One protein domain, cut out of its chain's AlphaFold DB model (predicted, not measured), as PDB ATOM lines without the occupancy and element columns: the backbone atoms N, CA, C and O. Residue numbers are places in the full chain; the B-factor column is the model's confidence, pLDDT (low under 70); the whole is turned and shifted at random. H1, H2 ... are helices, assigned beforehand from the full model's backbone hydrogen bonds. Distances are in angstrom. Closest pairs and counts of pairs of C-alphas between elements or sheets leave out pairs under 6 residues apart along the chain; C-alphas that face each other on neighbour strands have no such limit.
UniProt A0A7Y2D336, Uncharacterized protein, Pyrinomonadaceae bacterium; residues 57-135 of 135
ATOM      1  N   SER A  57     341.816 360.816 302.504       65.44
ATOM      2  CA  SER A  57     341.243 360.090 303.642       65.44
ATOM      3  C   SER A  57     340.716 358.708 303.237       65.44
ATOM      4  O   SER A  57     340.883 357.744 303.987       65.44
ATOM      5  N   THR A  58     340.134 358.590 302.039       78.81
ATOM      6  CA  THR A  58     339.531 357.352 301.531       78.81
ATOM      7  C   THR A  58     340.608 356.367 301.102       78.81
ATOM      8  O   THR A  58     340.570 355.206 301.510       78.81
ATOM      9  N   GLU A  59     341.617 356.826 300.353       82.00
ATOM     10  CA  GLU A  59     342.721 355.948 299.952       82.00
ATOM     11  C   GLU A  59     343.546 355.494 301.158       82.00
ATOM     12  O   GLU A  59     343.867 354.313 301.272       82.00
ATOM     13  N   ARG A  60     343.823 356.392 302.111       83.00
ATOM     14  CA  ARG A  60     344.528 356.037 303.349       83.00
ATOM     15  C   ARG A  60     343.750 355.024 304.188       83.00
ATOM     16  O   ARG A  60     344.359 354.103 304.724       83.00
ATOM     17  N   SER A  61     342.428 355.164 304.287       84.50
ATOM     18  CA  SER A  61     341.579 354.224 305.035       84.50
ATOM     19  C   SER A  61     341.509 352.849 304.364       84.50
ATOM     20  O   SER A  61     341.599 351.826 305.044       84.50
ATOM     21  N   ALA A  62     341.403 352.808 303.033       86.62
ATOM     22  CA  ALA A  62     341.405 351.561 302.272       86.62
ATOM     23  C   ALA A  62     342.753 350.832 302.387       86.62
ATOM     24  O   ALA A  62     342.791 349.652 302.730       86.62
ATOM     25  N   LEU A  63     343.865 351.550 302.196       89.44
ATOM     26  CA  LEU A  63     345.210 350.995 302.354       89.44
ATOM     27  C   LEU A  63     345.496 350.575 303.800       89.44
ATOM     28  O   LEU A  63     346.135 349.552 304.022       89.44
ATOM     29  N   GLY A  64     344.993 351.323 304.785       89.06
ATOM     30  CA  GLY A  64     345.095 350.960 306.199       89.06
ATOM     31  C   GLY A  64     344.339 349.673 306.534       89.06
ATOM     32  O   GLY A  64     344.845 348.849 307.295       89.06
ATOM     33  N   SER A  65     343.174 349.456 305.915       89.19
ATOM     34  CA  SER A  65     342.409 348.209 306.068       89.19
ATOM     35  C   SER A  65     343.180 347.018 305.487       89.19
ATOM     36  O   SER A  65     343.408 346.038 306.189       89.19
ATOM     37  N   ILE A  66     343.702 347.154 304.259       90.75
ATOM     38  CA  ILE A  66     344.539 346.126 303.611       90.75
ATOM     39  C   ILE A  66     345.788 345.823 304.456       90.75
ATOM     40  O   ILE A  66     346.140 344.666 304.669       90.75
ATOM     41  N   ALA A  67     346.458 346.856 304.974       90.94
ATOM     42  CA  ALA A  67     347.640 346.699 305.819       90.94
ATOM     43  C   ALA A  67     347.335 345.983 307.148       90.94
ATOM     44  O   ALA A  67     348.158 345.196 307.624       90.94
ATOM     45  N   SER A  68     346.164 346.246 307.735       88.75
ATOM     46  CA  SER A  68     345.723 345.638 308.994       88.75
ATOM     47  C   SER A  68     345.429 344.147 308.834       88.75
ATOM     48  O   SER A  68     345.852 343.350 309.673       88.75
ATOM     49  N   ASP A  69     344.773 343.769 307.735       89.69
ATOM     50  CA  ASP A  69     344.387 342.382 307.458       89.69
ATOM     51  C   ASP A  69     345.562 341.528 306.940       89.69
ATOM     52  O   ASP A  69     345.577 340.305 307.103       89.69
ATOM     53  N   ALA A  70     346.588 342.154 306.351       90.75
ATOM     54  CA  ALA A  70     347.702 341.449 305.726       90.75
ATOM     55  C   ALA A  70     348.872 341.095 306.670       90.75
ATOM     56  O   ALA A  70     349.275 341.843 307.569       90.75
ATOM     57  N   GLN A  71     349.526 339.964 306.378       90.50
ATOM     58  CA  GLN A  71     350.789 339.540 306.999       90.50
ATOM     59  C   GLN A  71     352.004 340.135 306.266       90.50
ATOM     60  O   GLN A  71     352.710 339.438 305.534       90.50
ATOM     61  N   LEU A  72     352.254 341.431 306.477       90.25
ATOM     62  CA  LEU A  72     353.333 342.190 305.821       90.25
ATOM     63  C   LEU A  72     354.756 341.688 306.135       90.25
ATOM     64  O   LEU A  72     355.689 342.009 305.403       90.25
ATOM     65  N   ASP A  73     354.929 340.898 307.195       88.50
ATOM     66  CA  ASP A  73     356.224 340.329 307.600       88.50
ATOM     67  C   ASP A  73     356.629 339.105 306.764       88.50
ATOM     68  O   ASP A  73     357.763 338.632 306.830       88.50
ATOM     69  N   THR A  74     355.691 338.577 305.975       92.38
ATOM     70  CA  THR A  74     355.922 337.439 305.083       92.38
ATOM     71  C   THR A  74     356.029 337.919 303.637       92.38
ATOM     72  O   THR A  74     355.274 338.806 303.241       92.38
ATOM     73  N   PRO A  75     356.909 337.331 302.803       88.81
ATOM     74  CA  PRO A  75     357.016 337.717 301.394       88.81
ATOM     75  C   PRO A  75     355.694 337.575 300.626       88.81
ATOM     76  O   PRO A  75     355.352 338.424 299.808       88.81
ATOM     77  N   GLU A  76     354.935 336.517 300.911       90.38
ATOM     78  CA  GLU A  76     353.653 336.223 300.262       90.38
ATOM     79  C   GLU A  76     352.559 337.201 300.706       90.38
ATOM     80  O   GLU A  76     351.842 337.741 299.864       90.38
ATOM     81  N   GLY A  77     352.472 337.496 302.008       90.50
ATOM     82  CA  GLY A  77     351.525 338.475 302.537       90.50
ATOM     83  C   GLY A  77     351.855 339.908 302.114       90.50
ATOM     84  O   GLY A  77     350.950 340.657 301.753       90.50
ATOM     85  N   ALA A  78     353.138 340.276 302.067       91.12
ATOM     86  CA  ALA A  78     353.598 341.562 301.545       91.12
ATOM     87  C   ALA A  78     353.248 341.726 300.060       91.12
ATOM     88  O   ALA A  78     352.678 342.742 299.667       91.12
ATOM     89  N   PHE A  79     353.526 340.712 299.235       93.25
ATOM     90  CA  PHE A  79     353.172 340.741 297.817       93.25
ATOM     91  C   PHE A  79     351.658 340.834 297.605       93.25
ATOM     92  O   PHE A  79     351.208 341.645 296.795       93.25
ATOM     93  N   GLY A  80     350.871 340.052 298.352       93.38
ATOM     94  CA  GLY A  80     349.410 340.103 298.303       93.38
ATOM     95  C   GLY A  80     348.870 341.490 298.650       93.38
ATOM     96  O   GLY A  80     348.104 342.060 297.876       93.38
ATOM     97  N   ALA A  81     349.350 342.078 299.749       93.81
ATOM     98  CA  ALA A  81     348.935 343.406 300.192       93.81
ATOM     99  C   ALA A  81     349.312 344.503 299.190       93.81
ATOM    100  O   ALA A  81     348.514 345.399 298.914       93.81
ATOM    101  N   VAL A  82     350.512 344.425 298.604       93.44
ATOM    102  CA  VAL A  82     350.954 345.350 297.553       93.44
ATOM    103  C   VAL A  82     350.085 345.203 296.302       93.44
ATOM    104  O   VAL A  82     349.647 346.218 295.764       93.44
ATOM    105  N   LYS A  83     349.791 343.972 295.852       94.62
ATOM    106  CA  LYS A  83     348.923 343.725 294.686       94.62
ATOM    107  C   LYS A  83     347.511 344.260 294.921       94.62
ATOM    108  O   LYS A  83     346.959 344.920 294.046       94.62
ATOM    109  N   GLU A  84     346.939 344.019 296.095       93.06
ATOM    110  CA  GLU A  84     345.597 344.491 296.444       93.06
ATOM    111  C   GLU A  84     345.532 346.020 296.536       93.06
ATOM    112  O   GLU A  84     344.635 346.646 295.970       93.06
ATOM    113  N   SER A  85     346.545 346.629 297.152       92.69
ATOM    114  CA  SER A  85     346.699 348.083 297.240       92.69
ATOM    115  C   SER A  85     346.842 348.729 295.866       92.69
ATOM    116  O   SER A  85     346.179 349.722 295.566       92.69
ATOM    117  N   ALA A  86     347.669 348.140 294.999       92.19
ATOM    118  CA  ALA A  86     347.802 348.565 293.614       92.19
ATOM    119  C   ALA A  86     346.464 348.441 292.874       92.19
ATOM    120  O   ALA A  86     346.055 349.377 292.194       92.19
ATOM    121  N   GLY A  87     345.737 347.338 293.067       91.75
ATOM    122  CA  GLY A  87     344.425 347.132 292.458       91.75
ATOM    123  C   GLY A  87     343.377 348.128 292.910       91.75
ATOM    124  O   GLY A  87     342.613 348.614 292.080       91.75
ATOM    125  N   PHE A  88     343.365 348.494 294.189       91.12
ATOM    126  CA  PHE A  88     342.511 349.566 294.684       91.12
ATOM    127  C   PHE A  88     342.836 350.904 293.999       91.12
ATOM    128  O   PHE A  88     341.937 351.559 293.469       91.12
ATOM    129  N   LEU A  89     344.119 351.275 293.935       89.31
ATOM    130  CA  LEU A  89     344.569 352.530 293.319       89.31
ATOM    131  C   LEU A  89     344.334 352.581 291.805       89.31
ATOM    132  O   LEU A  89     344.056 353.644 291.260       89.31
ATOM    133  N   VAL A  90     344.453 351.453 291.106       88.94
ATOM    134  CA  VAL A  90     344.167 351.369 289.668       88.94
ATOM    135  C   VAL A  90     342.667 351.497 289.430       88.94
ATOM    136  O   VAL A  90     342.243 352.292 288.591       88.94
ATOM    137  N   LYS A  91     341.847 350.768 290.196       88.75
ATOM    138  CA  LYS A  91     340.384 350.807 290.066       88.75
ATOM    139  C   LYS A  91     339.818 352.193 290.365       88.75
ATOM    140  O   LYS A  91     338.952 352.638 289.628       88.75
ATOM    141  N   SER A  92     340.342 352.914 291.357       86.62
ATOM    142  CA  SER A  92     339.862 354.267 291.683       86.62
ATOM    143  C   SER A  92     340.098 355.305 290.575       86.62
ATOM    144  O   SER A  92     339.521 356.392 290.610       86.62
ATOM    145  N   ARG A  93     340.940 354.991 289.581       84.25
ATOM    146  CA  ARG A  93     341.242 355.857 288.428       84.25
ATOM    147  C   ARG A  93     340.505 355.457 287.153       84.25
ATOM    148  O   ARG A  93     340.506 356.229 286.195       84.25
ATOM    149  N   LEU A  94     339.913 354.268 287.121       85.69
ATOM    150  CA  LEU A  94     339.164 353.761 285.979       85.69
ATOM    151  C   LEU A  94     337.677 354.078 286.150       85.69
ATOM    152  O   LEU A  94     337.168 354.157 287.265       85.69
ATOM    153  N   THR A  95     336.969 354.272 285.040       87.62
ATOM    154  CA  THR A  95     335.515 354.462 285.081       87.62
ATOM    155  C   THR A  95     334.820 353.149 285.436       87.62
ATOM    156  O   THR A  95     335.276 352.073 285.043       87.62
ATOM    157  N   GLU A  96     333.693 353.226 286.147       86.06
ATOM    158  CA  GLU A  96     332.910 352.038 286.524       86.06
ATOM    159  C   GLU A  96     332.492 351.222 285.293       86.06
ATOM    160  O   GLU A  96     332.699 350.015 285.270       86.06
ATOM    161  N   GLU A  97     332.050 351.879 284.215       85.75
ATOM    162  CA  GLU A  97     331.690 351.225 282.946       85.75
ATOM    163  C   GLU A  97     332.848 350.401 282.353       85.75
ATOM    164  O   GLU A  97     332.653 349.307 281.817       85.75
ATOM    165  N   PHE A  98     334.085 350.889 282.484       84.19
ATOM    166  CA  PHE A  98     335.257 350.144 282.038       84.19
ATOM    167  C   PHE A  98     335.533 348.951 282.959       84.19
ATOM    168  O   PHE A  98     335.787 347.852 282.467       84.19
ATOM    169  N   LEU A  99     335.438 349.136 284.278       87.06
ATOM    170  CA  LEU A  99     335.639 348.080 285.278       87.06
ATOM    171  C   LEU A  99     334.564 346.985 285.251       87.06
ATOM    172  O   LEU A  99     334.841 345.854 285.645       87.06
ATOM    173  N   GLU A 100     333.354 347.290 284.789       89.00
ATOM    174  CA  GLU A 100     332.292 346.300 284.604       89.00
ATOM    175  C   GLU A 100     332.594 345.344 283.445       89.00
ATOM    176  O   GLU A 100     332.194 344.173 283.478       89.00
ATOM    177  N   SER A 101     333.359 345.803 282.450       92.25
ATOM    178  CA  SER A 101     333.781 344.978 281.323       92.25
ATOM    179  C   SER A 101     334.829 343.932 281.728       92.25
ATOM    180  O   SER A 101     335.742 344.191 282.513       92.25
ATOM    181  N   GLU A 102     334.760 342.740 281.129       90.38
ATOM    182  CA  GLU A 102     335.760 341.679 281.344       90.38
ATOM    183  C   GLU A 102     337.178 342.126 280.962       90.38
ATOM    184  O   GLU A 102     338.160 341.767 281.614       90.38
ATOM    185  N   GLN A 103     337.290 342.963 279.927       87.50
ATOM    186  CA  GLN A 103     338.565 343.536 279.502       87.50
ATOM    187  C   GLN A 103     339.118 344.505 280.548       87.50
ATOM    188  O   GLN A 103     340.304 344.434 280.859       87.50
ATOM    189  N   GLY A 104     338.280 345.363 281.131       86.19
ATOM    190  CA  GLY A 104     338.723 346.309 282.149       86.19
ATOM    191  C   GLY A 104     339.109 345.643 283.462       86.19
ATOM    192  O   GLY A 104     340.130 346.016 284.038       86.19
ATOM    193  N   LYS A 105     338.392 344.592 283.891       88.88
ATOM    194  CA  LYS A 105     338.810 343.768 285.042       88.88
ATOM    195  C   LYS A 105     340.183 343.151 284.816       88.88
ATOM    196  O   LYS A 105     341.037 343.228 285.695       88.88
ATOM    197  N   LYS A 106     340.398 342.575 283.629       92.69
ATOM    198  CA  LYS A 106     341.674 341.956 283.269       92.69
ATOM    199  C   LYS A 106     342.808 342.978 283.239       92.69
ATOM    200  O   LYS A 106     343.842 342.744 283.844       92.69
ATOM    201  N   VAL A 107     342.598 344.125 282.593       90.81
ATOM    202  CA  VAL A 107     343.600 345.200 282.540       90.81
ATOM    203  C   VAL A 107     343.932 345.705 283.944       90.81
ATOM    204  O   VAL A 107     345.102 345.889 284.260       90.81
ATOM    205  N   ALA A 108     342.930 345.894 284.805       90.31
ATOM    206  CA  ALA A 108     343.169 346.312 286.181       90.31
ATOM    207  C   ALA A 108     344.003 345.277 286.956       90.31
ATOM    208  O   ALA A 108     344.940 345.666 287.653       90.31
ATOM    209  N   ASP A 109     343.711 343.980 286.820       92.50
ATOM    210  CA  ASP A 109     344.479 342.914 287.481       92.50
ATOM    211  C   ASP A 109     345.912 342.807 286.931       92.50
ATOM    212  O   ASP A 109     346.865 342.792 287.709       92.50
ATOM    213  N   ASP A 110     346.080 342.856 285.605       92.50
ATOM    214  CA  ASP A 110     347.387 342.815 284.933       92.50
ATOM    215  C   ASP A 110     348.281 343.990 285.379       92.50
ATOM    216  O   ASP A 110     349.461 343.803 285.685       92.50
ATOM    217  N   ILE A 111     347.721 345.204 285.472       91.12
ATOM    218  CA  ILE A 111     348.448 346.386 285.962       91.12
ATOM    219  C   ILE A 111     348.799 346.231 287.446       91.12
ATOM    220  O   ILE A 111     349.919 346.541 287.848       91.12
ATOM    221  N   SER A 112     347.872 345.731 288.266       91.75
ATOM    222  CA  SER A 112     348.107 345.518 289.701       91.75
ATOM    223  C   SER A 112     349.244 344.532 289.942       91.75
ATOM    224  O   SER A 112     350.106 344.747 290.793       91.75
ATOM    225  N   GLU A 113     349.272 343.454 289.162       93.56
ATOM    226  CA  GLU A 113     350.320 342.447 289.221       93.56
ATOM    227  C   GLU A 113     351.660 342.972 288.705       93.56
ATOM    228  O   GLU A 113     352.700 342.689 289.303       93.56
ATOM    229  N   PHE A 114     351.648 343.777 287.642       92.50
ATOM    230  CA  PHE A 114     352.841 344.464 287.161       92.50
ATOM    231  C   PHE A 114     353.442 345.372 288.246       92.50
ATOM    232  O   PHE A 114     354.630 345.260 288.544       92.50
ATOM    233  N   ILE A 115     352.618 346.198 288.898       89.88
ATOM    234  CA  ILE A 115     353.039 347.079 289.999       89.88
ATOM    235  C   ILE A 115     353.602 346.266 291.172       89.88
ATOM    236  O   ILE A 115     354.624 346.638 291.742       89.88
ATOM    237  N   ALA A 116     352.969 345.145 291.527       90.56
ATOM    238  CA  ALA A 116     353.415 344.313 292.643       90.56
ATOM    239  C   ALA A 116     354.741 343.586 292.382       90.56
ATOM    240  O   ALA A 116     355.460 343.261 293.330       90.56
ATOM    241  N   ARG A 117     355.059 343.310 291.112       92.81
ATOM    242  CA  ARG A 117     356.314 342.675 290.684       92.81
ATOM    243  C   ARG A 117     357.444 343.677 290.462       92.81
ATOM    244  O   ARG A 117     358.606 343.278 290.524       92.81
ATOM    245  N   ASP A 118     357.127 344.941 290.193       94.19
ATOM    246  CA  ASP A 118     358.134 345.985 290.047       94.19
ATOM    247  C   ASP A 118     358.846 346.242 291.393       94.19
ATOM    248  O   ASP A 118     358.189 346.606 292.370       94.19
ATOM    249  N   PRO A 119     360.180 346.081 291.490       91.44
ATOM    250  CA  PRO A 119     360.887 346.194 292.766       91.44
ATOM    251  C   PRO A 119     360.774 347.573 293.425       91.44
ATOM    252  O   PRO A 119     360.793 347.674 294.655       91.44
ATOM    253  N   PHE A 120     360.687 348.637 292.624       92.19
ATOM    254  CA  PHE A 120     360.614 350.001 293.133       92.19
ATOM    255  C   PHE A 120     359.224 350.290 293.700       92.19
ATOM    256  O   PHE A 120     359.101 350.689 294.862       92.19
ATOM    257  N   MET A 121     358.179 350.016 292.921       90.06
ATOM    258  CA  MET A 121     356.792 350.198 293.336       90.06
ATOM    259  C   MET A 121     356.422 349.272 294.487       90.06
ATOM    260  O   MET A 121     355.790 349.722 295.442       90.06
ATOM    261  N   HIS A 122     356.882 348.019 294.454       92.12
ATOM    262  CA  HIS A 122     356.695 347.075 295.546       92.12
ATOM    263  C   HIS A 122     357.260 347.628 296.850       92.12
ATOM    264  O   HIS A 122     356.554 347.691 297.852       92.12
ATOM    265  N   LYS A 123     358.521 348.081 296.845       92.38
ATOM    266  CA  LYS A 123     359.157 348.642 298.041       92.38
ATOM    267  C   LYS A 123     358.432 349.894 298.538       92.38
ATOM    268  O   LYS A 123     358.287 350.067 299.747       92.38
ATOM    269  N   LYS A 124     357.976 350.757 297.625       92.12
ATOM    270  CA  LYS A 124     357.275 352.000 297.967       92.12
ATOM    271  C   LYS A 124     355.909 351.725 298.599       92.12
ATOM    272  O   LYS A 124     355.637 352.215 299.692       92.12
ATOM    273  N   LEU A 125     355.085 350.891 297.961       91.94
ATOM    274  CA  LEU A 125     353.781 350.485 298.493       91.94
ATOM    275  C   LEU A 125     353.915 349.710 299.802       91.94
ATOM    276  O   LEU A 125     353.192 349.999 300.747       91.94
ATOM    277  N   LEU A 126     354.868 348.780 299.897       93.12
ATOM    278  CA  LEU A 126     355.114 348.046 301.135       93.12
ATOM    279  C   LEU A 126     355.500 348.990 302.281       93.12
ATOM    280  O   LEU A 126     354.972 348.851 303.379       93.12
ATOM    281  N   GLY A 127     356.359 349.981 302.026       91.62
ATOM    282  CA  GLY A 127     356.727 350.983 303.029       91.62
ATOM    283  C   GLY A 127     355.538 351.828 303.502       91.62
ATOM    284  O   GLY A 127     355.421 352.113 304.693       91.62
ATOM    285  N   ILE A 128     354.625 352.185 302.592       90.88
ATOM    286  CA  ILE A 128     353.361 352.856 302.935       90.88
ATOM    287  C   ILE A 128     352.505 351.948 303.827       90.88
ATOM    288  O   ILE A 128     352.060 352.379 304.887       90.88
ATOM    289  N   LEU A 129     352.310 350.687 303.440       91.56
ATOM    290  CA  LEU A 129     351.488 349.733 304.189       91.56
ATOM    291  C   LEU A 129     352.047 349.457 305.589       91.56
ATOM    292  O   LEU A 129     351.287 349.431 306.552       91.56
ATOM    293  N   GLN A 130     353.368 349.320 305.726       91.94
ATOM    294  CA  GLN A 130     354.026 349.149 307.024       91.94
ATOM    295  C   GLN A 130     353.775 350.349 307.943       91.94
ATOM    296  O   GLN A 130     353.311 350.176 309.066       91.94
ATOM    297  N   ARG A 131     353.975 351.573 307.441       89.31
ATOM    298  CA  ARG A 131     353.698 352.797 308.209       89.31
ATOM    299  C   ARG A 131     352.220 352.938 308.586       89.31
ATOM    300  O   ARG A 131     351.927 353.486 309.638       89.31
ATOM    301  N   LEU A 132     351.293 352.486 307.738       87.25
ATOM    302  CA  LEU A 132     349.857 352.514 308.041       87.25
ATOM    303  C   LEU A 132     349.448 351.471 309.082       87.25
ATOM    304  O   LEU A 132     348.511 351.722 309.826       87.25
ATOM    305  N   LYS A 133     350.135 350.328 309.140       86.00
ATOM    306  CA  LYS A 133     349.897 349.292 310.153       86.00
ATOM    307  C   LYS A 133     350.405 349.697 311.541       86.00
ATOM    308  O   LYS A 133     349.881 349.233 312.547       86.00
ATOM    309  N   GLU A 134     351.448 350.522 311.581       80.56
ATOM    310  CA  GLU A 134     352.058 351.033 312.814       80.56
ATOM    311  C   GLU A 134     351.387 352.309 313.359       80.56
ATOM    312  O   GLU A 134     351.634 352.667 314.513       80.56
ATOM    313  N   ALA A 135     350.583 353.001 312.540       68.88
ATOM    314  CA  ALA A 135     349.898 354.256 312.873       68.88
ATOM    315  C   ALA A 135     348.547 354.031 313.565       68.88
ATOM    316  O   ALA A 135     348.245 354.818 314.493       68.88
TER     317      ALA A 135
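AT A GLANCE: This is residues 57 to 135 of the 135 residues of an uncharacterized protein of Pyrinomonadaceae bacterium (UniProt A0A7Y2D336). A crossed cluster of helices is built round H2 in the middle: H1 folds back along it as a hairpin, H4 crosses it steeply, and H5 crosses both H1 and H2 nearly at right angles. The short H3 sits at the far end, in the turn from H2 to H4. The printed part has 79 residues with five named helices, H1 to H5 in chain order, and no named strand; its class is all helix. It is compact, with a radius of gyration of the C-alphas of 12.5 A and spans of 36 by 26 by 19 A.

HOW THE PARTS SIT: H2, residues 75 to 91, touches H1, residues 57 to 69, at a shallow tilt of 24 degrees, opposite ways; their closest C-alphas, of Leu 63 and Ser 85, are 6.1 A apart. H2 touches H4, residues 102 to 117, at a steep tilt of 45 degrees, opposite ways, closest at the C-alphas of Gly 87 and Ser 112, 4.9 A. H5, residues 119 to 134, touches H2 with residues 122 to 129 alone, about perpendicular at 84 degrees; the C-alphas of Val 82 and Leu 125 come closest, 5.9 A. With residues 129 to 133 alone H5 touches H1, about perpendicular at 87 degrees, closest at the C-alphas of Ala 67 and Leu 129, 5.2 A. H3, residues 96 to 100, and H4 touch only at the corner, with the C-alphas of Phe 98 and Gly 104 closest at 5.2 A. H1 is apart from H3 and H4. In H1, H2, H3, H4 and H5 every O i to N i+4 pair is within hydrogen-bond range.

IN THESE COORDINATES: H2 is 24.0 A long from C-alpha 75 at (357.016, 337.717, 301.394), H4 22.6 A, H5 22.4 A and H1 18.4 A. H1 begins at C-alpha 57 (341.243, 360.090, 303.642), and H5 ends at C-alpha 134 (352.058, 351.033, 312.814).

THE WHOLE: The C-alphas of Ser 101 and Glu 134, the two farthest apart, are 36.9 A apart. The printed part has no cut, and its four links are tight. The model's pLDDT is under 70 at residues 57 and 135.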